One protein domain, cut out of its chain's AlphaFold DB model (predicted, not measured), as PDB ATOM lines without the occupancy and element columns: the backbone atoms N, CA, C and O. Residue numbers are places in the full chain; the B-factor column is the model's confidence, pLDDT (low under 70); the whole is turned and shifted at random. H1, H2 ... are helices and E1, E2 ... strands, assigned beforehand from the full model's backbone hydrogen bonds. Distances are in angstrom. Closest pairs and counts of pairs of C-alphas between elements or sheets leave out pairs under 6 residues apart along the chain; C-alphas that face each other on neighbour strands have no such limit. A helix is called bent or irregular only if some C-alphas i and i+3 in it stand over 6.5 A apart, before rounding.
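This is residues 83 to 232 of the 302 residues of an uncharacterized protein of Malus baccata (UniProt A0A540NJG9). What does the model look like? Two long helices, H2 and H5, lie side by side as the core, with H4 crossing beside them, while H1 and H3 sit at opposite ends of H2. H6 and H7 extend the far end beyond H3, residues 176 to 182 of a long loop stick out, and E1, in the short first stretch of the printed part, packs on H2. What are the counts and size? The printed part has 150 residues, with one named strand and then seven named helices, E1 H1 H2 H3 H4 H5 H6 H7, and its class is mostly helix. It is only just compact, close to loose, with a radius of gyration of the C-alphas of 17.4 A and spans of 55 by 40 by 25 A.

What does the first stretch meet? E1, residues 90 to 92, pairs with no named strand, but residues 83 to 84 pair antiparallel with its residues 90 to 91. Its closest C-alpha pair with H2, residues 123 to 141, is Trp 90 and Leu 132, 6.4 A apart. What touches H2? H1, residues 105 to 111, touches residues 123 to 129 of H2 alone, about perpendicular at 90 degrees, the closest C-alphas being Asp 107 and Ser 126 at 5.0 A. H3, residues 145 to 154, only just touches residues 140 to 141 of H2 alone, with 3 pairs of C-alphas within 8 A, the closest being Leu 140 and Phe 148 at 6.2 A. H5, residues 191 to 206, touches H2 the same way at a shallow tilt of 34 degrees, only just short of steep, with C-alphas of Asn 134 and Leu 194 closest at 5.4 A. Where are the others? H4, residues 156 to 168, is near H2, and close but not clearly touching H5, with C-alphas of Leu 162 and Val 198 closest at 7.2 A. H7, residues 217 to 231, only just touches H3 through its residues 225 to 228 alone, with 3 pairs of C-alphas within 8 A, the closest being Ala 153 and Ile 228 at 6.8 A; H6, residues 209 to 212, is apart from H5. How are the helix backbones? Every O i to N i+4 pair is within hydrogen-bond range in H1, H2, H3, H4 and H5, and 10 of 11 in H7; H6 is too short for such a pair.

Where do the elements begin and end? E1 begins at C-alpha 90, (242.994, 295.110, 467.493), and H7 ends at C-alpha 231, (262.962, 271.798, 465.210). How long are the longer helices? From first to last C-alpha H2 is 26.5 A, H5 22.7 A, H7 21.6 A and H4 18.8 A. Is any helix irregular? H6 is only just irregular, with C-alphas 209 and 212 6.50 A apart.

How far does it reach? The two C-alphas farthest apart, those of Asn 117 and Leu 216, are 56.5 A apart. Which links are long? The links E1 to H1, H1 to H2 and H4 to H5 are long, the last with 22 residues, and the printed part has no cut. Where is confidence low? The mean pLDDT of the printed part is 75.7, and residues 94 to 97, residue 118, residues 175 to 187 and residues 208 to 232 are under 70.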
ATOM      1  N   ARG A  83     243.788 294.254 462.205       84.75
ATOM      2  CA  ARG A  83     242.404 294.659 461.927       84.75
ATOM      3  C   ARG A  83     241.596 294.810 463.210       84.75
ATOM      4  O   ARG A  83     241.907 294.188 464.225       84.75
ATOM      5  N   MET A  84     240.536 295.610 463.150       81.31
ATOM      6  CA  MET A  84     239.617 295.762 464.275       81.31
ATOM      7  C   MET A  84     238.788 294.484 464.442       81.31
ATOM      8  O   MET A  84     238.171 293.995 463.492       81.31
ATOM      9  N   GLY A  85     238.810 293.914 465.641       80.19
ATOM     10  CA  GLY A  85     238.000 292.768 466.027       80.19
ATOM     11  C   GLY A  85     236.580 293.170 466.423       80.19
ATOM     12  O   GLY A  85     236.297 294.318 466.750       80.19
ATOM     13  N   GLU A  86     235.694 292.180 466.459       74.06
ATOM     14  CA  GLU A  86     234.259 292.310 466.768       74.06
ATOM     15  C   GLU A  86     233.965 292.947 468.143       74.06
ATOM     16  O   GLU A  86     232.905 293.526 468.350       74.06
ATOM     17  N   LYS A  87     234.929 292.893 469.073       73.19
ATOM     18  CA  LYS A  87     234.862 293.509 470.412       73.19
ATOM     19  C   LYS A  87     235.542 294.886 470.507       73.19
ATOM     20  O   LYS A  87     235.738 295.384 471.609       73.19
ATOM     21  N   GLY A  88     235.952 295.476 469.383       74.94
ATOM     22  CA  GLY A  88     236.721 296.727 469.354       74.94
ATOM     23  C   GLY A  88     238.203 296.579 469.730       74.94
ATOM     24  O   GLY A  88     238.883 297.577 469.941       74.94
ATOM     25  N   GLU A  89     238.716 295.349 469.812       80.81
ATOM     26  CA  GLU A  89     240.135 295.070 470.046       80.81
ATOM     27  C   GLU A  89     240.885 294.854 468.728       80.81
ATOM     28  O   GLU A  89     240.433 294.096 467.871       80.81
ATOM     29  N   TRP A  90     242.079 295.433 468.590       81.44
ATOM     30  CA  TRP A  90     242.994 295.110 467.493       81.44
ATOM     31  C   TRP A  90     243.446 293.641 467.556       81.44
ATOM     32  O   TRP A  90     243.840 293.147 468.619       81.44
ATOM     33  N   VAL A  91     243.386 292.937 466.424       84.06
ATOM     34  CA  VAL A  91     243.749 291.515 466.275       84.06
ATOM     35  C   VAL A  91     244.498 291.273 464.957       84.06
ATOM     36  O   VAL A  91     244.321 292.057 464.018       84.06
ATOM     37  N   PRO A  92     245.283 290.185 464.827       81.94
ATOM     38  CA  PRO A  92     245.881 289.805 463.550       81.94
ATOM     39  C   PRO A  92     244.842 289.681 462.425       81.94
ATOM     40  O   PRO A  92     243.714 289.193 462.615       81.94
ATOM     41  N   SER A  93     245.231 290.088 461.221       75.00
ATOM     42  CA  SER A  93     244.496 289.741 460.006       75.00
ATOM     43  C   SER A  93     244.571 288.227 459.772       75.00
ATOM     44  O   SER A  93     245.648 287.643 459.769       75.00
ATOM     45  N   ARG A  94     243.407 287.579 459.590       58.66
ATOM     46  CA  ARG A  94     243.192 286.109 459.645       58.66
ATOM     47  C   ARG A  94     243.932 285.254 458.585       58.66
ATOM     48  O   ARG A  94     243.610 284.080 458.440       58.66
ATOM     49  N   ALA A  95     244.891 285.809 457.846       54.28
ATOM     50  CA  ALA A  95     245.666 285.102 456.825       54.28
ATOM     51  C   ALA A  95     246.691 284.109 457.411       54.28
ATOM     52  O   ALA A  95     246.985 283.097 456.780       54.28
ATOM     53  N   GLN A  96     247.205 284.365 458.620       52.97
ATOM     54  CA  GLN A  96     248.103 283.466 459.355       52.97
ATOM     55  C   GLN A  96     247.440 283.036 460.675       52.97
ATOM     56  O   GLN A  96     246.858 283.848 461.395       52.97
ATOM     57  N   GLY A  97     247.488 281.737 460.982       58.72
ATOM     58  CA  GLY A  97     246.757 281.122 462.099       58.72
ATOM     59  C   GLY A  97     247.445 281.263 463.460       58.72
ATOM     60  O   GLY A  97     247.826 280.253 464.046       58.72
ATOM     61  N   GLY A  98     247.608 282.489 463.961       74.38
ATOM     62  CA  GLY A  98     248.276 282.762 465.240       74.38
ATOM     63  C   GLY A  98     247.805 284.046 465.932       74.38
ATOM     64  O   GLY A  98     246.924 284.744 465.432       74.38
ATOM     65  N   ASN A  99     248.366 284.333 467.114       86.19
ATOM     66  CA  ASN A  99     248.025 285.527 467.906       86.19
ATOM     67  C   ASN A  99     248.966 286.718 467.654       86.19
ATOM     68  O   ASN A  99     248.611 287.849 467.980       86.19
ATOM     69  N   PHE A 100     250.153 286.467 467.101       89.31
ATOM     70  CA  PHE A 100     251.199 287.462 466.882       89.31
ATOM     71  C   PHE A 100     251.272 287.864 465.404       89.31
ATOM     72  O   PHE A 100     250.753 287.172 464.528       89.31
ATOM     73  N   VAL A 101     251.921 288.995 465.140       91.69
ATOM     74  CA  VAL A 101     252.220 289.502 463.795       91.69
ATOM     75  C   VAL A 101     253.719 289.744 463.674       91.69
ATOM     76  O   VAL A 101     254.368 290.134 464.645       91.69
ATOM     77  N   SER A 102     254.274 289.511 462.492       90.81
ATOM     78  CA  SER A 102     255.708 289.653 462.240       90.81
ATOM     79  C   SER A 102     256.109 291.132 462.270       90.81
ATOM     80  O   SER A 102     255.444 291.982 461.663       90.81
ATOM     81  N   TYR A 103     257.178 291.434 463.008       90.56
ATOM     82  CA  TYR A 103     257.744 292.779 463.115       90.56
ATOM     83  C   TYR A 103     258.479 293.106 461.809       90.56
ATOM     84  O   TYR A 103     259.118 292.224 461.238       90.56
ATOM     85  N   LEU A 104     258.376 294.332 461.299       90.56
ATOM     86  CA  LEU A 104     258.973 294.724 460.016       90.56
ATOM     87  C   LEU A 104     259.981 295.875 460.175       90.56
ATOM     88  O   LEU A 104     259.872 296.650 461.124       90.56
ATOM     89  N   PRO A 105     260.914 296.063 459.215       86.75
ATOM     90  CA  PRO A 105     261.844 297.200 459.212       86.75
ATOM     91  C   PRO A 105     261.149 298.561 459.336       86.75
ATOM     92  O   PRO A 105     261.684 299.477 459.946       86.75
ATOM     93  N   GLN A 106     259.940 298.671 458.777       84.88
ATOM     94  CA  GLN A 106     259.065 299.836 458.884       84.88
ATOM     95  C   GLN A 106     258.676 300.147 460.339       84.88
ATOM     96  O   GLN A 106     258.703 301.306 460.741       84.88
ATOM     97  N   ASP A 107     258.352 299.127 461.139       87.31
ATOM     98  CA  ASP A 107     257.919 299.323 462.525       87.31
ATOM     99  C   ASP A 107     259.078 299.813 463.404       87.31
ATOM    100  O   ASP A 107     258.882 300.681 464.254       87.31
ATOM    101  N   GLU A 108     260.294 299.311 463.158       86.94
ATOM    102  CA  GLU A 108     261.517 299.818 463.792       86.94
ATOM    103  C   GLU A 108     261.861 301.233 463.295       86.94
ATOM    104  O   GLU A 108     262.243 302.088 464.092       86.94
ATOM    105  N   ALA A 109     261.696 301.518 461.999       83.44
ATOM    106  CA  ALA A 109     261.968 302.841 461.440       83.44
ATOM    107  C   ALA A 109     261.062 303.918 462.064       83.44
ATOM    108  O   ALA A 109     261.557 304.963 462.490       83.44
ATOM    109  N   VAL A 110     259.758 303.645 462.200       83.88
ATOM    110  CA  VAL A 110     258.825 304.536 462.911       83.88
ATOM    111  C   VAL A 110     259.156 304.606 464.409       83.88
ATOM    112  O   VAL A 110     259.136 305.700 464.975       83.88
ATOM    113  N   ALA A 111     259.500 303.489 465.066       82.88
ATOM    114  CA  ALA A 111     259.912 303.493 466.475       82.88
ATOM    115  C   ALA A 111     261.122 304.410 466.720       82.88
ATOM    116  O   ALA A 111     261.094 305.256 467.616       82.88
ATOM    117  N   ALA A 112     262.137 304.317 465.858       79.06
ATOM    118  CA  ALA A 112     263.313 305.180 465.851       79.06
ATOM    119  C   ALA A 112     263.023 306.622 465.372       79.06
ATOM    120  O   ALA A 112     263.941 307.445 465.311       79.06
ATOM    121  N   GLY A 113     261.780 306.962 465.020       77.00
ATOM    122  CA  GLY A 113     261.390 308.298 464.564       77.00
ATOM    123  C   GLY A 113     262.010 308.710 463.226       77.00
ATOM    124  O   GLY A 113     262.229 309.899 463.006       77.00
ATOM    125  N   LEU A 114     262.333 307.745 462.358       78.19
ATOM    126  CA  LEU A 114     262.766 308.002 460.984       78.19
ATOM    127  C   LEU A 114     261.593 308.502 460.131       78.19
ATOM    128  O   LEU A 114     260.438 308.125 460.350       78.19
ATOM    129  N   GLY A 115     261.882 309.344 459.138       75.44
ATOM    130  CA  GLY A 115     260.856 309.863 458.230       75.44
ATOM    131  C   GLY A 115     260.360 308.823 457.217       75.44
ATOM    132  O   GLY A 115     261.000 307.797 456.985       75.44
ATOM    133  N   ALA A 116     259.262 309.122 456.514       76.12
ATOM    134  CA  ALA A 116     258.758 308.277 455.421       76.12
ATOM    135  C   ALA A 116     259.815 308.018 454.325       76.12
ATOM    136  O   ALA A 116     259.899 306.916 453.788       76.12
ATOM    137  N   ASN A 117     260.679 309.006 454.062       73.75
ATOM    138  CA  ASN A 117     261.808 308.915 453.124       73.75
ATOM    139  C   ASN A 117     262.922 307.952 453.591       73.75
ATOM    140  O   ASN A 117     263.784 307.583 452.803       73.75
ATOM    141  N   GLU A 118     262.916 307.571 454.868       69.50
ATOM    142  CA  GLU A 118     263.922 306.744 455.546       69.50
ATOM    143  C   GLU A 118     263.335 305.387 455.993       69.50
ATOM    144  O   GLU A 118     263.948 304.662 456.774       69.50
ATOM    145  N   GLY A 119     262.139 305.034 455.502       72.56
ATOM    146  CA  GLY A 119     261.436 303.781 455.807       72.56
ATOM    147  C   GLY A 119     260.342 303.885 456.876       72.56
ATOM    148  O   GLY A 119     259.617 302.913 457.084       72.56
ATOM    149  N   GLY A 120     260.170 305.049 457.514       76.12
ATOM    150  CA  GLY A 120     259.120 305.327 458.503       76.12
ATOM    151  C   GLY A 120     257.727 305.494 457.882       76.12
ATOM    152  O   GLY A 120     257.158 306.587 457.897       76.12
ATOM    153  N   LEU A 121     257.198 304.429 457.279       74.06
ATOM    154  CA  LEU A 121     255.873 304.385 456.649       74.06
ATOM    155  C   LEU A 121     254.778 304.013 457.671       74.06
ATOM    156  O   LEU A 121     255.046 303.302 458.631       74.06
ATOM    157  N   ASP A 122     253.545 304.487 457.447       82.56
ATOM    158  CA  ASP A 122     252.335 304.294 458.282       82.56
ATOM    159  C   ASP A 122     252.572 304.056 459.791       82.56
ATOM    160  O   ASP A 122     252.458 302.945 460.316       82.56
ATOM    161  N   ALA A 123     252.811 305.153 460.515       84.81
ATOM    162  CA  ALA A 123     252.959 305.123 461.964       84.81
ATOM    163  C   ALA A 123     251.703 304.640 462.723       84.81
ATOM    164  O   ALA A 123     251.821 304.195 463.868       84.81
ATOM    165  N   LEU A 124     250.510 304.695 462.116       87.00
ATOM    166  CA  LEU A 124     249.280 304.211 462.748       87.00
ATOM    167  C   LEU A 124     249.173 302.686 462.670       87.00
ATOM    168  O   LEU A 124     248.671 302.082 463.619       87.00
ATOM    169  N   GLU A 125     249.648 302.046 461.597       87.94
ATOM    170  CA  GLU A 125     249.798 300.586 461.591       87.94
ATOM    171  C   GLU A 125     250.873 300.145 462.591       87.94
ATOM    172  O   GLU A 125     250.591 299.283 463.426       87.94
ATOM    173  N   SER A 126     252.063 300.750 462.573       88.31
ATOM    174  CA  SER A 126     253.159 300.324 463.453       88.31
ATOM    175  C   SER A 126     252.840 300.504 464.947       88.31
ATOM    176  O   SER A 126     253.184 299.631 465.747       88.31
ATOM    177  N   GLN A 127     252.085 301.541 465.336       90.19
ATOM    178  CA  GLN A 127     251.539 301.656 466.697       90.19
ATOM    179  C   GLN A 127     250.600 300.486 467.037       90.19
ATOM    180  O   GLN A 127     250.785 299.830 468.062       90.19
ATOM    181  N   ARG A 128     249.637 300.150 466.162       89.19
ATOM    182  CA  ARG A 128     248.704 299.021 466.379       89.19
ATOM    183  C   ARG A 128     249.424 297.675 466.467       89.19
ATOM    184  O   ARG A 128     249.001 296.812 467.237       89.19
ATOM    185  N   VAL A 129     250.494 297.491 465.691       91.31
ATOM    186  CA  VAL A 129     251.381 296.319 465.749       91.31
ATOM    187  C   VAL A 129     252.044 296.232 467.122       91.31
ATOM    188  O   VAL A 129     251.925 295.202 467.787       91.31
ATOM    189  N   VAL A 130     252.671 297.310 467.598       91.50
ATOM    190  CA  VAL A 130     253.341 297.331 468.908       91.50
ATOM    191  C   VAL A 130     252.355 297.177 470.070       91.50
ATOM    192  O   VAL A 130     252.670 296.453 471.016       91.50
ATOM    193  N   ASP A 131     251.151 297.751 469.998       92.56
ATOM    194  CA  ASP A 131     250.097 297.577 471.012       92.56
ATOM    195  C   ASP A 131     249.584 296.131 471.083       92.56
ATOM    196  O   ASP A 131     249.476 295.555 472.173       92.56
ATOM    197  N   LEU A 132     249.308 295.517 469.925       93.56
ATOM    198  CA  LEU A 132     248.906 294.114 469.814       93.56
ATOM    199  C   LEU A 132     249.975 293.192 470.416       93.56
ATOM    200  O   LEU A 132     249.676 292.386 471.299       93.56
ATOM    201  N   LEU A 133     251.227 293.343 469.984       93.81
ATOM    202  CA  LEU A 133     252.352 292.543 470.468       93.81
ATOM    203  C   LEU A 133     252.566 292.735 471.975       93.81
ATOM    204  O   LEU A 133     252.713 291.756 472.710       93.81
ATOM    205  N   ASN A 134     252.485 293.973 472.469       94.56
ATOM    206  CA  ASN A 134     252.536 294.265 473.898       94.56
ATOM    207  C   ASN A 134     251.439 293.530 474.679       94.56
ATOM    208  O   ASN A 134     251.737 292.964 475.740       94.56
ATOM    209  N   ARG A 135     250.191 293.534 474.191       94.12
ATOM    210  CA  ARG A 135     249.056 292.861 474.840       94.12
ATOM    211  C   ARG A 135     249.267 291.350 474.894       94.12
ATOM    212  O   ARG A 135     249.161 290.764 475.974       94.12
ATOM    213  N   GLU A 136     249.619 290.727 473.771       93.88
ATOM    214  CA  GLU A 136     249.768 289.271 473.689       93.88
ATOM    215  C   GLU A 136     250.994 288.754 474.454       93.88
ATOM    216  O   GLU A 136     250.885 287.751 475.160       93.88
ATOM    217  N   LEU A 137     252.125 289.470 474.440       94.31
ATOM    218  CA  LEU A 137     253.273 289.130 475.292       94.31
ATOM    219  C   LEU A 137     252.956 289.325 476.781       94.31
ATOM    220  O   LEU A 137     253.370 288.508 477.604       94.31
ATOM    221  N   SER A 138     252.181 290.353 477.152       95.00
ATOM    222  CA  SER A 138     251.721 290.525 478.539       95.00
ATOM    223  C   SER A 138     250.818 289.368 478.977       95.00
ATOM    224  O   SER A 138     250.978 288.854 480.086       95.00
ATOM    225  N   ARG A 139     249.902 288.919 478.106       93.94
ATOM    226  CA  ARG A 139     249.049 287.744 478.336       93.94
ATOM    227  C   ARG A 139     249.889 286.475 478.494       93.94
ATOM    228  O   ARG A 139     249.707 285.762 479.475       93.94
ATOM    229  N   LEU A 140     250.836 286.237 477.585       92.31
ATOM    230  CA  LEU A 140     251.746 285.087 477.593       92.31
ATOM    231  C   LEU A 140     252.612 285.036 478.863       92.31
ATOM    232  O   LEU A 140     252.692 283.995 479.516       92.31
ATOM    233  N   LEU A 141     253.224 286.154 479.263       91.94
ATOM    234  CA  LEU A 141     254.055 286.229 480.470       91.94
ATOM    235  C   LEU A 141     253.256 285.986 481.760       91.94
ATOM    236  O   LEU A 141     253.791 285.392 482.693       91.94
ATOM    237  N   LYS A 142     251.970 286.359 481.795       93.19
ATOM    238  CA  LYS A 142     251.057 286.096 482.923       93.19
ATOM    239  C   LYS A 142     250.572 284.640 483.015       93.19
ATOM    240  O   LYS A 142     249.950 284.283 484.012       93.19
ATOM    241  N   LEU A 143     250.832 283.787 482.017       88.81
ATOM    242  CA  LEU A 143     250.412 282.382 482.057       88.81
ATOM    243  C   LEU A 143     251.212 281.555 483.076       88.81
ATOM    244  O   LEU A 143     252.429 281.708 483.215       88.81
ATOM    245  N   ASN A 144     250.537 280.592 483.709       84.88
ATOM    246  CA  ASN A 144     251.164 279.527 484.501       84.88
ATOM    247  C   ASN A 144     252.157 278.714 483.641       84.88
ATOM    248  O   ASN A 144     251.906 278.559 482.445       84.88
ATOM    249  N   PRO A 145     253.237 278.124 484.200       81.38
ATOM    250  CA  PRO A 145     254.286 277.466 483.408       81.38
ATOM    251  C   PRO A 145     253.792 276.410 482.406       81.38
ATOM    252  O   PRO A 145     254.269 276.381 481.276       81.38
ATOM    253  N   LYS A 146     252.796 275.588 482.774       79.19
ATOM    254  CA  LYS A 146     252.180 274.595 481.868       79.19
ATOM    255  C   LYS A 146     251.494 275.251 480.662       79.19
ATOM    256  O   LYS A 146     251.662 274.804 479.532       79.19
ATOM    257  N   GLU A 147     250.766 276.337 480.907       82.38
ATOM    258  CA  GLU A 147     249.984 277.049 479.895       82.38
ATOM    259  C   GLU A 147     250.890 277.894 478.990       82.38
ATOM    260  O   GLU A 147     250.684 277.928 477.779       82.38
ATOM    261  N   PHE A 148     251.936 278.498 479.566       86.31
ATOM    262  CA  PHE A 148     253.022 279.161 478.841       86.31
ATOM    263  C   PHE A 148     253.691 278.191 477.865       86.31
ATOM    264  O   PHE A 148     253.697 278.446 476.664       86.31
ATOM    265  N   TRP A 149     254.183 277.045 478.349       80.75
ATOM    266  CA  TRP A 149     254.852 276.065 477.491       80.75
ATOM    267  C   TRP A 149     253.918 275.438 476.451       80.75
ATOM    268  O   TRP A 149     254.362 275.208 475.328       80.75
ATOM    269  N   ARG A 150     252.625 275.236 476.754       82.06
ATOM    270  CA  ARG A 150     251.644 274.828 475.735       82.06
ATOM    271  C   ARG A 150     251.486 275.894 474.648       82.06
ATOM    272  O   ARG A 150     251.537 275.536 473.477       82.06
ATOM    273  N   GLN A 151     251.332 277.170 475.011       83.88
ATOM    274  CA  GLN A 151     251.192 278.256 474.034       83.88
ATOM    275  C   GLN A 151     252.451 278.384 473.163       83.88
ATOM    276  O   GLN A 151     252.334 278.430 471.942       83.88
ATOM    277  N   VAL A 152     253.640 278.366 473.774       84.31
ATOM    278  CA  VAL A 152     254.942 278.390 473.077       84.31
ATOM    279  C   VAL A 152     255.099 277.180 472.146       84.31
ATOM    280  O   VAL A 152     255.637 277.316 471.051       84.31
ATOM    281  N   ALA A 153     254.595 276.002 472.525       80.31
ATOM    282  CA  ALA A 153     254.609 274.819 471.666       80.31
ATOM    283  C   ALA A 153     253.645 274.921 470.468       80.31
ATOM    284  O   ALA A 153     253.998 274.503 469.366       80.31
ATOM    285  N   SER A 154     252.436 275.456 470.674       82.06
ATOM    286  CA  SER A 154     251.383 275.500 469.650       82.06
ATOM    287  C   SER A 154     251.480 276.685 468.688       82.06
ATOM    288  O   SER A 154     251.093 276.564 467.529       82.06
ATOM    289  N   ASP A 155     251.933 277.845 469.163       83.69
ATOM    290  CA  ASP A 155     251.799 279.109 468.439       83.69
ATOM    291  C   ASP A 155     253.003 279.357 467.523       83.69
ATOM    292  O   ASP A 155     254.062 279.805 467.958       83.69
ATOM    293  N   ALA A 156     252.847 279.051 466.233       84.19
ATOM    294  CA  ALA A 156     253.891 279.295 465.239       84.19
ATOM    295  C   ALA A 156     254.210 280.794 465.070       84.19
ATOM    296  O   ALA A 156     255.374 281.138 464.864       84.19
ATOM    297  N   SER A 157     253.205 281.670 465.213       87.94
ATOM    298  CA  SER A 157     253.362 283.117 464.998       87.94
ATOM    299  C   SER A 157     254.232 283.783 466.061       87.94
ATOM    300  O   SER A 157     254.931 284.742 465.752       87.94
ATOM    301  N   LEU A 158     254.262 283.246 467.289       89.06
ATOM    302  CA  LEU A 158     255.166 283.718 468.341       89.06
ATOM    303  C   LEU A 158     256.634 283.608 467.908       89.06
ATOM    304  O   LEU A 158     257.415 284.521 468.158       89.06
ATOM    305  N   HIS A 159     257.009 282.504 467.259       85.25
ATOM    306  CA  HIS A 159     258.393 282.257 466.841       85.25
ATOM    307  C   HIS A 159     258.785 283.136 465.652       85.25
ATOM    308  O   HIS A 159     259.866 283.712 465.660       85.25
ATOM    309  N   GLU A 160     257.885 283.307 464.677       87.06
ATOM    310  CA  GLU A 160     258.076 284.226 463.542       87.06
ATOM    311  C   GLU A 160     258.190 285.690 464.012       87.06
ATOM    312  O   GLU A 160     259.069 286.427 463.561       87.06
ATOM    313  N   PHE A 161     257.365 286.097 464.982       91.56
ATOM    314  CA  PHE A 161     257.469 287.401 465.634       91.56
ATOM    315  C   PHE A 161     258.804 287.574 466.379       91.56
ATOM    316  O   PHE A 161     259.487 288.571 466.162       91.56
ATOM    317  N   LEU A 162     259.198 286.626 467.239       90.50
ATOM    318  CA  LEU A 162     260.446 286.732 468.005       90.50
ATOM    319  C   LEU A 162     261.672 286.807 467.083       90.50
ATOM    320  O   LEU A 162     262.589 287.581 467.360       90.50
ATOM    321  N   ASP A 163     261.680 286.049 465.984       86.75
ATOM    322  CA  ASP A 163     262.803 286.051 465.047       86.75
ATOM    323  C   ASP A 163     262.869 287.338 464.216       86.75
ATOM    324  O   ASP A 163     263.931 287.952 464.112       86.75
ATOM    325  N   SER A 164     261.725 287.802 463.697       90.31
ATOM    326  CA  SER A 164     261.639 289.073 462.966       90.31
ATOM    327  C   SER A 164     261.948 290.284 463.855       90.31
ATOM    328  O   SER A 164     262.659 291.190 463.421       90.31
ATOM    329  N   PHE A 165     261.528 290.274 465.125       91.62
ATOM    330  CA  PHE A 165     261.917 291.295 466.097       91.62
ATOM    331  C   PHE A 165     263.438 291.319 466.302       91.62
ATOM    332  O   PHE A 165     264.058 292.360 466.105       91.62
ATOM    333  N   LEU A 166     264.068 290.179 466.615       90.31
ATOM    334  CA  LEU A 166     265.528 290.102 466.790       90.31
ATOM    335  C   LEU A 166     266.312 290.449 465.510       90.31
ATOM    336  O   LEU A 166     267.431 290.951 465.604       90.31
ATOM    337  N   GLN A 167     265.746 290.198 464.326       87.69
ATOM    338  CA  GLN A 167     266.368 290.523 463.041       87.69
ATOM    339  C   GLN A 167     266.362 292.027 462.728       87.69
ATOM    340  O   GLN A 167     267.340 292.517 462.156       87.69
ATOM    341  N   PHE A 168     265.263 292.730 463.020       88.81
ATOM    342  CA  PHE A 168     265.074 294.127 462.605       88.81
ATOM    343  C   PHE A 168     265.321 295.152 463.711       88.81
ATOM    344  O   PHE A 168     265.534 296.317 463.387       88.81
ATOM    345  N   ARG A 169     265.328 294.744 464.986       87.81
ATOM    346  CA  ARG A 169     265.563 295.643 466.119       87.81
ATOM    347  C   ARG A 169     266.930 296.327 466.015       87.81
ATOM    348  O   ARG A 169     267.946 295.648 465.854       87.81
ATOM    349  N   SER A 170     266.961 297.652 466.153       84.62
ATOM    350  CA  SER A 170     268.198 298.437 466.160       84.62
ATOM    351  C   SER A 170     269.065 298.128 467.381       84.62
ATOM    352  O   SER A 170     268.585 297.752 468.455       84.62
ATOM    353  N   ARG A 171     270.380 298.261 467.205       85.62
ATOM    354  CA  ARG A 171     271.388 298.046 468.243       85.62
ATOM    355  C   ARG A 171     271.965 299.384 468.684       85.62
ATOM    356  O   ARG A 171     272.002 300.350 467.924       85.62
ATOM    357  N   TRP A 172     272.511 299.414 469.896       75.31
ATOM    358  CA  TRP A 172     273.120 300.609 470.495       75.31
ATOM    359  C   TRP A 172     274.230 301.255 469.638       75.31
ATOM    360  O   TRP A 172     274.500 302.446 469.784       75.31
ATOM    361  N   TYR A 173     274.861 300.496 468.733       76.69
ATOM    362  CA  TYR A 173     275.897 300.977 467.814       76.69
ATOM    363  C   TYR A 173     275.382 301.422 466.431       76.69
ATOM    364  O   TYR A 173     276.151 302.029 465.689       76.69
ATOM    365  N   ASP A 174     274.120 301.157 466.067       75.25
ATOM    366  CA  ASP A 174     273.577 301.512 464.741       75.25
ATOM    367  C   ASP A 174     273.341 303.032 464.598       75.25
ATOM    368  O   ASP A 174     273.278 303.561 463.488       75.25
ATOM    369  N   PHE A 175     273.275 303.760 465.720       67.00
ATOM    370  CA  PHE A 175     273.071 305.210 465.767       67.00
ATOM    371  C   PHE A 175     274.229 305.969 466.455       67.00
ATOM    372  O   PHE A 175     274.001 306.661 467.452       67.00
ATOM    373  N   PRO A 176     275.466 305.955 465.915       52.31
ATOM    374  CA  PRO A 176     276.652 306.561 466.547       52.31
ATOM    375  C   PRO A 176     276.600 308.097 466.693       52.31
ATOM    376  O   PRO A 176     277.541 308.707 467.204       52.31
ATOM    377  N   HIS A 177     275.526 308.742 466.225       50.06
ATOM    378  CA  HIS A 177     275.290 310.185 466.340       50.06
ATOM    379  C   HIS A 177     274.001 310.549 467.096       50.06
ATOM    380  O   HIS A 177     273.820 311.722 467.419       50.06
ATOM    381  N   ARG A 178     273.159 309.574 467.490       50.56
ATOM    382  CA  ARG A 178     272.079 309.805 468.471       50.56
ATOM    383  C   ARG A 178     272.668 309.825 469.881       50.56
ATOM    384  O   ARG A 178     272.460 308.925 470.689       50.56
ATOM    385  N   GLY A 179     273.448 310.866 470.168       39.41
ATOM    386  CA  GLY A 179     273.867 311.165 471.535       39.41
ATOM    387  C   GLY A 179     272.657 311.428 472.439       39.41
ATOM    388  O   GLY A 179     271.542 311.637 471.958       39.41
ATOM    389  N   ALA A 180     272.885 311.486 473.755       38.44
ATOM    390  CA  ALA A 180     271.862 311.612 474.807       38.44
ATOM    391  C   ALA A 180     271.100 312.966 474.849       38.44
ATOM    392  O   ALA A 180     270.754 313.469 475.916       38.44
ATOM    393  N   LYS A 181     270.874 313.580 473.687       40.97
ATOM    394  CA  LYS A 181     270.145 314.832 473.473       40.97
ATOM    395  C   LYS A 181     269.037 314.718 472.418       40.97
ATOM    396  O   LYS A 181     268.163 315.573 472.401       40.97
ATOM    397  N   GLU A 182     269.050 313.662 471.599       41.44
ATOM    398  CA  GLU A 182     268.011 313.359 470.603       41.44
ATOM    399  C   GLU A 182     267.541 311.896 470.706       41.44
ATOM    400  O   GLU A 182     267.430 311.166 469.719       41.44
ATOM    401  N   LEU A 183     267.132 311.500 471.921       44.88
ATOM    402  CA  LEU A 183     265.891 310.729 472.001       44.88
ATOM    403  C   LEU A 183     264.757 311.656 471.541       44.88
ATOM    404  O   LEU A 183     264.082 312.292 472.350       44.88
ATOM    405  N   VAL A 184     264.554 311.721 470.223       47.66
ATOM    406  CA  VAL A 184     263.217 311.966 469.679       47.66
ATOM    407  C   VAL A 184     262.335 310.918 470.345       47.66
ATOM    408  O   VAL A 184     262.596 309.725 470.191       47.66
ATOM    409  N   ALA A 185     261.379 311.352 471.170       46.72
ATOM    410  CA  ALA A 185     260.497 310.430 471.871       46.72
ATOM    411  C   ALA A 185     259.838 309.529 470.823       46.72
ATOM    412  O   ALA A 185     259.208 310.047 469.900       46.72
ATOM    413  N   GLY A 186     260.071 308.215 470.931       55.28
ATOM    414  CA  GLY A 186     259.699 307.259 469.891       55.28
ATOM    415  C   GLY A 186     258.244 307.463 469.493       55.28
ATOM    416  O   GLY A 186     257.368 307.502 470.358       55.28
ATOM    417  N   VAL A 187     257.995 307.633 468.190       65.94
ATOM    418  CA  VAL A 187     256.657 307.975 467.667       65.94
ATOM    419  C   VAL A 187     255.636 306.895 468.051       65.94
ATOM    420  O   VAL A 187     254.447 307.178 468.183       65.94
ATOM    421  N   ILE A 188     256.127 305.677 468.295       76.50
ATOM    422  CA  ILE A 188     255.382 304.560 468.860       76.50
ATOM    423  C   ILE A 188     255.489 304.542 470.392       76.50
ATOM    424  O   ILE A 188     256.550 304.291 470.970       76.50
ATOM    425  N   VAL A 189     254.348 304.695 471.059       83.19
ATOM    426  CA  VAL A 189     254.210 304.505 472.505       83.19
ATOM    427  C   VAL A 189     254.312 303.015 472.846       83.19
ATOM    428  O   VAL A 189     253.651 302.177 472.238       83.19
ATOM    429  N   GLY A 190     255.108 302.681 473.868       82.88
ATOM    430  CA  GLY A 190     255.195 301.321 474.421       82.88
ATOM    431  C   GLY A 190     256.264 300.412 473.800       82.88
ATOM    432  O   GLY A 190     256.366 299.252 474.195       82.88
ATOM    433  N   GLU A 191     257.088 300.920 472.882       86.00
ATOM    434  CA  GLU A 191     258.173 300.166 472.237       86.00
ATOM    435  C   GLU A 191     259.233 299.642 473.235       86.00
ATOM    436  O   GLU A 191     259.577 298.459 473.203       86.00
ATOM    437  N   PHE A 192     259.660 300.454 474.207       85.88
ATOM    438  CA  PHE A 192     260.647 300.025 475.209       85.88
ATOM    439  C   PHE A 192     260.127 298.859 476.070       85.88
ATOM    440  O   PHE A 192     260.840 297.904 476.383       85.88
ATOM    441  N   GLU A 193     258.838 298.896 476.411       90.81
ATOM    442  CA  GLU A 193     258.167 297.833 477.158       90.81
ATOM    443  C   GLU A 193     257.907 296.590 476.278       90.81
ATOM    444  O   GLU A 193     257.958 295.474 476.797       90.81
ATOM    445  N   LEU A 194     257.746 296.740 474.953       92.50
ATOM    446  CA  LEU A 194     257.764 295.618 474.002       92.50
ATOM    447  C   LEU A 194     259.135 294.928 474.011       92.50
ATOM    448  O   LEU A 194     259.199 293.717 474.230       92.50
ATOM    449  N   SER A 195     260.224 295.689 473.862       91.62
ATOM    450  CA  SER A 195     261.601 295.171 473.913       91.62
ATOM    451  C   SER A 195     261.878 294.406 475.215       91.62
ATOM    452  O   SER A 195     262.352 293.264 475.194       91.62
ATOM    453  N   ARG A 196     261.477 294.979 476.356       91.81
ATOM    454  CA  ARG A 196     261.568 294.344 477.679       91.81
ATOM    455  C   ARG A 196     260.727 293.067 477.787       91.81
ATOM    456  O   ARG A 196     261.179 292.087 478.382       91.81
ATOM    457  N   ARG A 197     259.516 293.037 477.221       94.50
ATOM    458  CA  ARG A 197     258.656 291.836 477.206       94.50
ATOM    459  C   ARG A 197     259.223 290.734 476.315       94.50
ATOM    460  O   ARG A 197     259.166 289.575 476.720       94.50
ATOM    461  N   VAL A 198     259.820 291.075 475.171       93.62
ATOM    462  CA  VAL A 198     260.559 290.125 474.322       93.62
ATOM    463  C   VAL A 198     261.719 289.506 475.104       93.62
ATOM    464  O   VAL A 198     261.791 288.280 475.192       93.62
ATOM    465  N   PHE A 199     262.549 290.320 475.767       91.50
ATOM    466  CA  PHE A 199     263.629 289.811 476.620       91.50
ATOM    467  C   PHE A 199     263.109 288.872 477.714       91.50
ATOM    468  O   PHE A 199     263.637 287.777 477.886       91.50
ATOM    469  N   MET A 200     262.034 289.244 478.417       91.25
ATOM    470  CA  MET A 200     261.451 288.404 479.470       91.25
ATOM    471  C   MET A 200     260.843 287.096 478.939       91.25
ATOM    472  O   MET A 200     260.900 286.085 479.641       91.25
ATOM    473  N   VAL A 201     260.299 287.065 477.717       90.75
ATOM    474  CA  VAL A 201     259.849 285.812 477.077       90.75
ATOM    475  C   VAL A 201     261.046 284.940 476.704       90.75
ATOM    476  O   VAL A 201     261.064 283.767 477.073       90.75
ATOM    477  N   LEU A 202     262.075 285.501 476.061       87.06
ATOM    478  CA  LEU A 202     263.306 284.779 475.719       87.06
ATOM    479  C   LEU A 202     264.009 284.238 476.974       87.06
ATOM    480  O   LEU A 202     264.412 283.076 477.000       87.06
ATOM    481  N   TYR A 203     264.082 285.029 478.046       85.44
ATOM    482  CA  TYR A 203     264.596 284.600 479.344       85.44
ATOM    483  C   TYR A 203     263.743 283.472 479.943       85.44
ATOM    484  O   TYR A 203     264.284 282.461 480.386       85.44
ATOM    485  N   ARG A 204     262.406 283.574 479.903       85.06
ATOM    486  CA  ARG A 204     261.508 282.532 480.430       85.06
ATOM    487  C   ARG A 204     261.550 281.225 479.630       85.06
ATOM    488  O   ARG A 204     261.290 280.174 480.213       85.06
ATOM    489  N   ILE A 205     261.883 281.261 478.340       79.94
ATOM    490  CA  ILE A 205     262.109 280.054 477.529       79.94
ATOM    491  C   ILE A 205     263.455 279.405 477.904       79.94
ATOM    492  O   ILE A 205     263.511 278.201 478.135       79.94
ATOM    493  N   HIS A 206     264.534 280.188 478.014       73.56
ATOM    494  CA  HIS A 206     265.906 279.654 478.037       73.56
ATOM    495  C   HIS A 206     266.580 279.588 479.425       73.56
ATOM    496  O   HIS A 206     267.546 278.849 479.595       73.56
ATOM    497  N   CYS A 207     266.084 280.323 480.425       70.38
ATOM    498  CA  CYS A 207     266.592 280.354 481.809       70.38
ATOM    499  C   CYS A 207     265.600 279.784 482.832       70.38
ATOM    500  O   CYS A 207     265.582 280.197 483.991       70.38
ATOM    501  N   ASN A 208     264.744 278.850 482.413       62.41
ATOM    502  CA  ASN A 208     263.654 278.333 483.236       62.41
ATOM    503  C   ASN A 208     264.152 277.362 484.332       62.41
ATOM    504  O   ASN A 208     264.033 276.146 484.208       62.41
ATOM    505  N   ALA A 209     264.733 277.903 485.405       50.41
ATOM    506  CA  ALA A 209     265.218 277.138 486.557       50.41
ATOM    507  C   ALA A 209     264.085 276.477 487.377       50.41
ATOM    508  O   ALA A 209     264.322 275.485 488.066       50.41
ATOM    509  N   ASP A 210     262.842 276.957 487.240       47.97
ATOM    510  CA  ASP A 210     261.641 276.414 487.902       47.97
ATOM    511  C   ASP A 210     261.258 274.990 487.440       47.97
ATOM    512  O   ASP A 210     260.360 274.352 487.998       47.97
ATOM    513  N   LEU A 211     261.969 274.444 486.448       47.78
ATOM    514  CA  LEU A 211     261.855 273.057 485.988       47.78
ATOM    515  C   LEU A 211     262.211 272.006 487.061       47.78
ATOM    516  O   LEU A 211     261.914 270.826 486.875       47.78
ATOM    517  N   LEU A 212     262.812 272.412 488.185       45.41
ATOM    518  CA  LEU A 212     263.334 271.513 489.220       45.41
ATOM    519  C   LEU A 212     262.282 270.981 490.223       45.41
ATOM    520  O   LEU A 212     262.605 270.120 491.035       45.41
ATOM    521  N   ILE A 213     261.034 271.477 490.190       49.69
ATOM    522  CA  ILE A 213     260.018 271.215 491.239       49.69
ATOM    523  C   ILE A 213     258.792 270.415 490.721       49.69
ATOM    524  O   ILE A 213     258.069 269.794 491.498       49.69
ATOM    525  N   GLY A 214     258.554 270.364 489.404       46.19
ATOM    526  CA  GLY A 214     257.343 269.776 488.794       46.19
ATOM    527  C   GLY A 214     257.503 268.354 488.235       46.19
ATOM    528  O   GLY A 214     257.366 268.158 487.032       46.19
ATOM    529  N   ILE A 215     257.808 267.365 489.078       50.28
ATOM    530  CA  ILE A 215     258.314 266.037 488.663       50.28
ATOM    531  C   ILE A 215     257.346 265.210 487.763       50.28
ATOM    532  O   ILE A 215     256.120 265.307 487.825       50.28
ATOM    533  N   LEU A 216     257.947 264.347 486.931       43.28
ATOM    534  CA  LEU A 216     257.372 263.288 486.080       43.28
ATOM    535  C   LEU A 216     256.546 263.722 484.856       43.28
ATOM    536  O   LEU A 216     256.990 263.482 483.735       43.28
ATOM    537  N   ALA A 217     255.390 264.377 485.014       45.88
ATOM    538  CA  ALA A 217     254.574 264.798 483.854       45.88
ATOM    539  C   ALA A 217     255.333 265.779 482.935       45.88
ATOM    540  O   ALA A 217     255.125 265.833 481.723       45.88
ATOM    541  N   LEU A 218     256.265 266.520 483.533       49.16
ATOM    542  CA  LEU A 218     257.163 267.446 482.868       49.16
ATOM    543  C   LEU A 218     258.206 266.742 481.982       49.16
ATOM    544  O   LEU A 218     258.715 267.386 481.084       49.16
ATOM    545  N   VAL A 219     258.488 265.440 482.133       50.00
ATOM    546  CA  VAL A 219     259.507 264.733 481.321       50.00
ATOM    547  C   VAL A 219     259.089 264.610 479.855       50.00
ATOM    548  O   VAL A 219     259.871 264.937 478.965       50.00
ATOM    549  N   LEU A 220     257.839 264.225 479.577       50.66
ATOM    550  CA  LEU A 220     257.320 264.206 478.203       50.66
ATOM    551  C   LEU A 220     257.225 265.623 477.618       50.66
ATOM    552  O   LEU A 220     257.478 265.816 476.427       50.66
ATOM    553  N   LEU A 221     256.931 266.626 478.454       54.28
ATOM    554  CA  LEU A 221     256.948 268.026 478.033       54.28
ATOM    555  C   LEU A 221     258.379 268.527 477.783       54.28
ATOM    556  O   LEU A 221     258.567 269.249 476.818       54.28
ATOM    557  N   ILE A 222     259.391 268.097 478.546       55.31
ATOM    558  CA  ILE A 222     260.813 268.383 478.288       55.31
ATOM    559  C   ILE A 222     261.226 267.769 476.957       55.31
ATOM    560  O   ILE A 222     261.773 268.486 476.131       55.31
ATOM    561  N   PHE A 223     260.947 266.487 476.696       52.38
ATOM    562  CA  PHE A 223     261.282 265.883 475.400       52.38
ATOM    563  C   PHE A 223     260.549 266.572 474.240       52.38
ATOM    564  O   PHE A 223     261.152 266.792 473.191       52.38
ATOM    565  N   SER A 224     259.297 266.989 474.444       51.16
ATOM    566  CA  SER A 224     258.543 267.784 473.467       51.16
ATOM    567  C   SER A 224     259.145 269.178 473.264       51.16
ATOM    568  O   SER A 224     259.324 269.592 472.128       51.16
ATOM    569  N   VAL A 225     259.515 269.890 474.331       56.25
ATOM    570  CA  VAL A 225     260.114 271.236 474.291       56.25
ATOM    571  C   VAL A 225     261.525 271.199 473.710       56.25
ATOM    572  O   VAL A 225     261.842 272.022 472.867       56.25
ATOM    573  N   GLN A 226     262.348 270.214 474.068       54.44
ATOM    574  CA  GLN A 226     263.669 269.976 473.477       54.44
ATOM    575  C   GLN A 226     263.557 269.644 471.985       54.44
ATOM    576  O   GLN A 226     264.322 270.169 471.177       54.44
ATOM    577  N   LYS A 227     262.567 268.828 471.595       55.16
ATOM    578  CA  LYS A 227     262.239 268.581 470.186       55.16
ATOM    579  C   LYS A 227     261.816 269.878 469.485       55.16
ATOM    580  O   LYS A 227     262.387 270.208 468.456       55.16
ATOM    581  N   ILE A 228     260.910 270.656 470.077       55.84
ATOM    582  CA  ILE A 228     260.424 271.939 469.548       55.84
ATOM    583  C   ILE A 228     261.561 272.959 469.409       55.84
ATOM    584  O   ILE A 228     261.701 273.538 468.342       55.84
ATOM    585  N   MET A 229     262.419 273.149 470.412       56.91
ATOM    586  CA  MET A 229     263.576 274.056 470.337       56.91
ATOM    587  C   MET A 229     264.537 273.649 469.210       56.91
ATOM    588  O   MET A 229     264.999 274.503 468.454       56.91
ATOM    589  N   LYS A 230     264.773 272.339 469.055       55.66
ATOM    590  CA  LYS A 230     265.633 271.742 468.022       55.66
ATOM    591  C   LYS A 230     265.020 271.764 466.612       55.66
ATOM    592  O   LYS A 230     265.768 271.789 465.640       55.66
ATOM    593  N   GLU A 231     263.693 271.755 466.489       53.06
ATOM    594  CA  GLU A 231     262.962 271.798 465.210       53.06
ATOM    595  C   GLU A 231     262.564 273.226 464.787       53.06
ATOM    596  O   GLU A 231     262.406 273.486 463.597       53.06
ATOM    597  N   LYS A 232     262.433 274.167 465.733       53.62
ATOM    598  CA  LYS A 232     262.041 275.574 465.502       53.62
ATOM    599  C   LYS A 232     263.220 276.561 465.461       53.62
ATOM    600  O   LYS A 232     262.974 277.754 465.338       53.62
TER     601      LYS A 232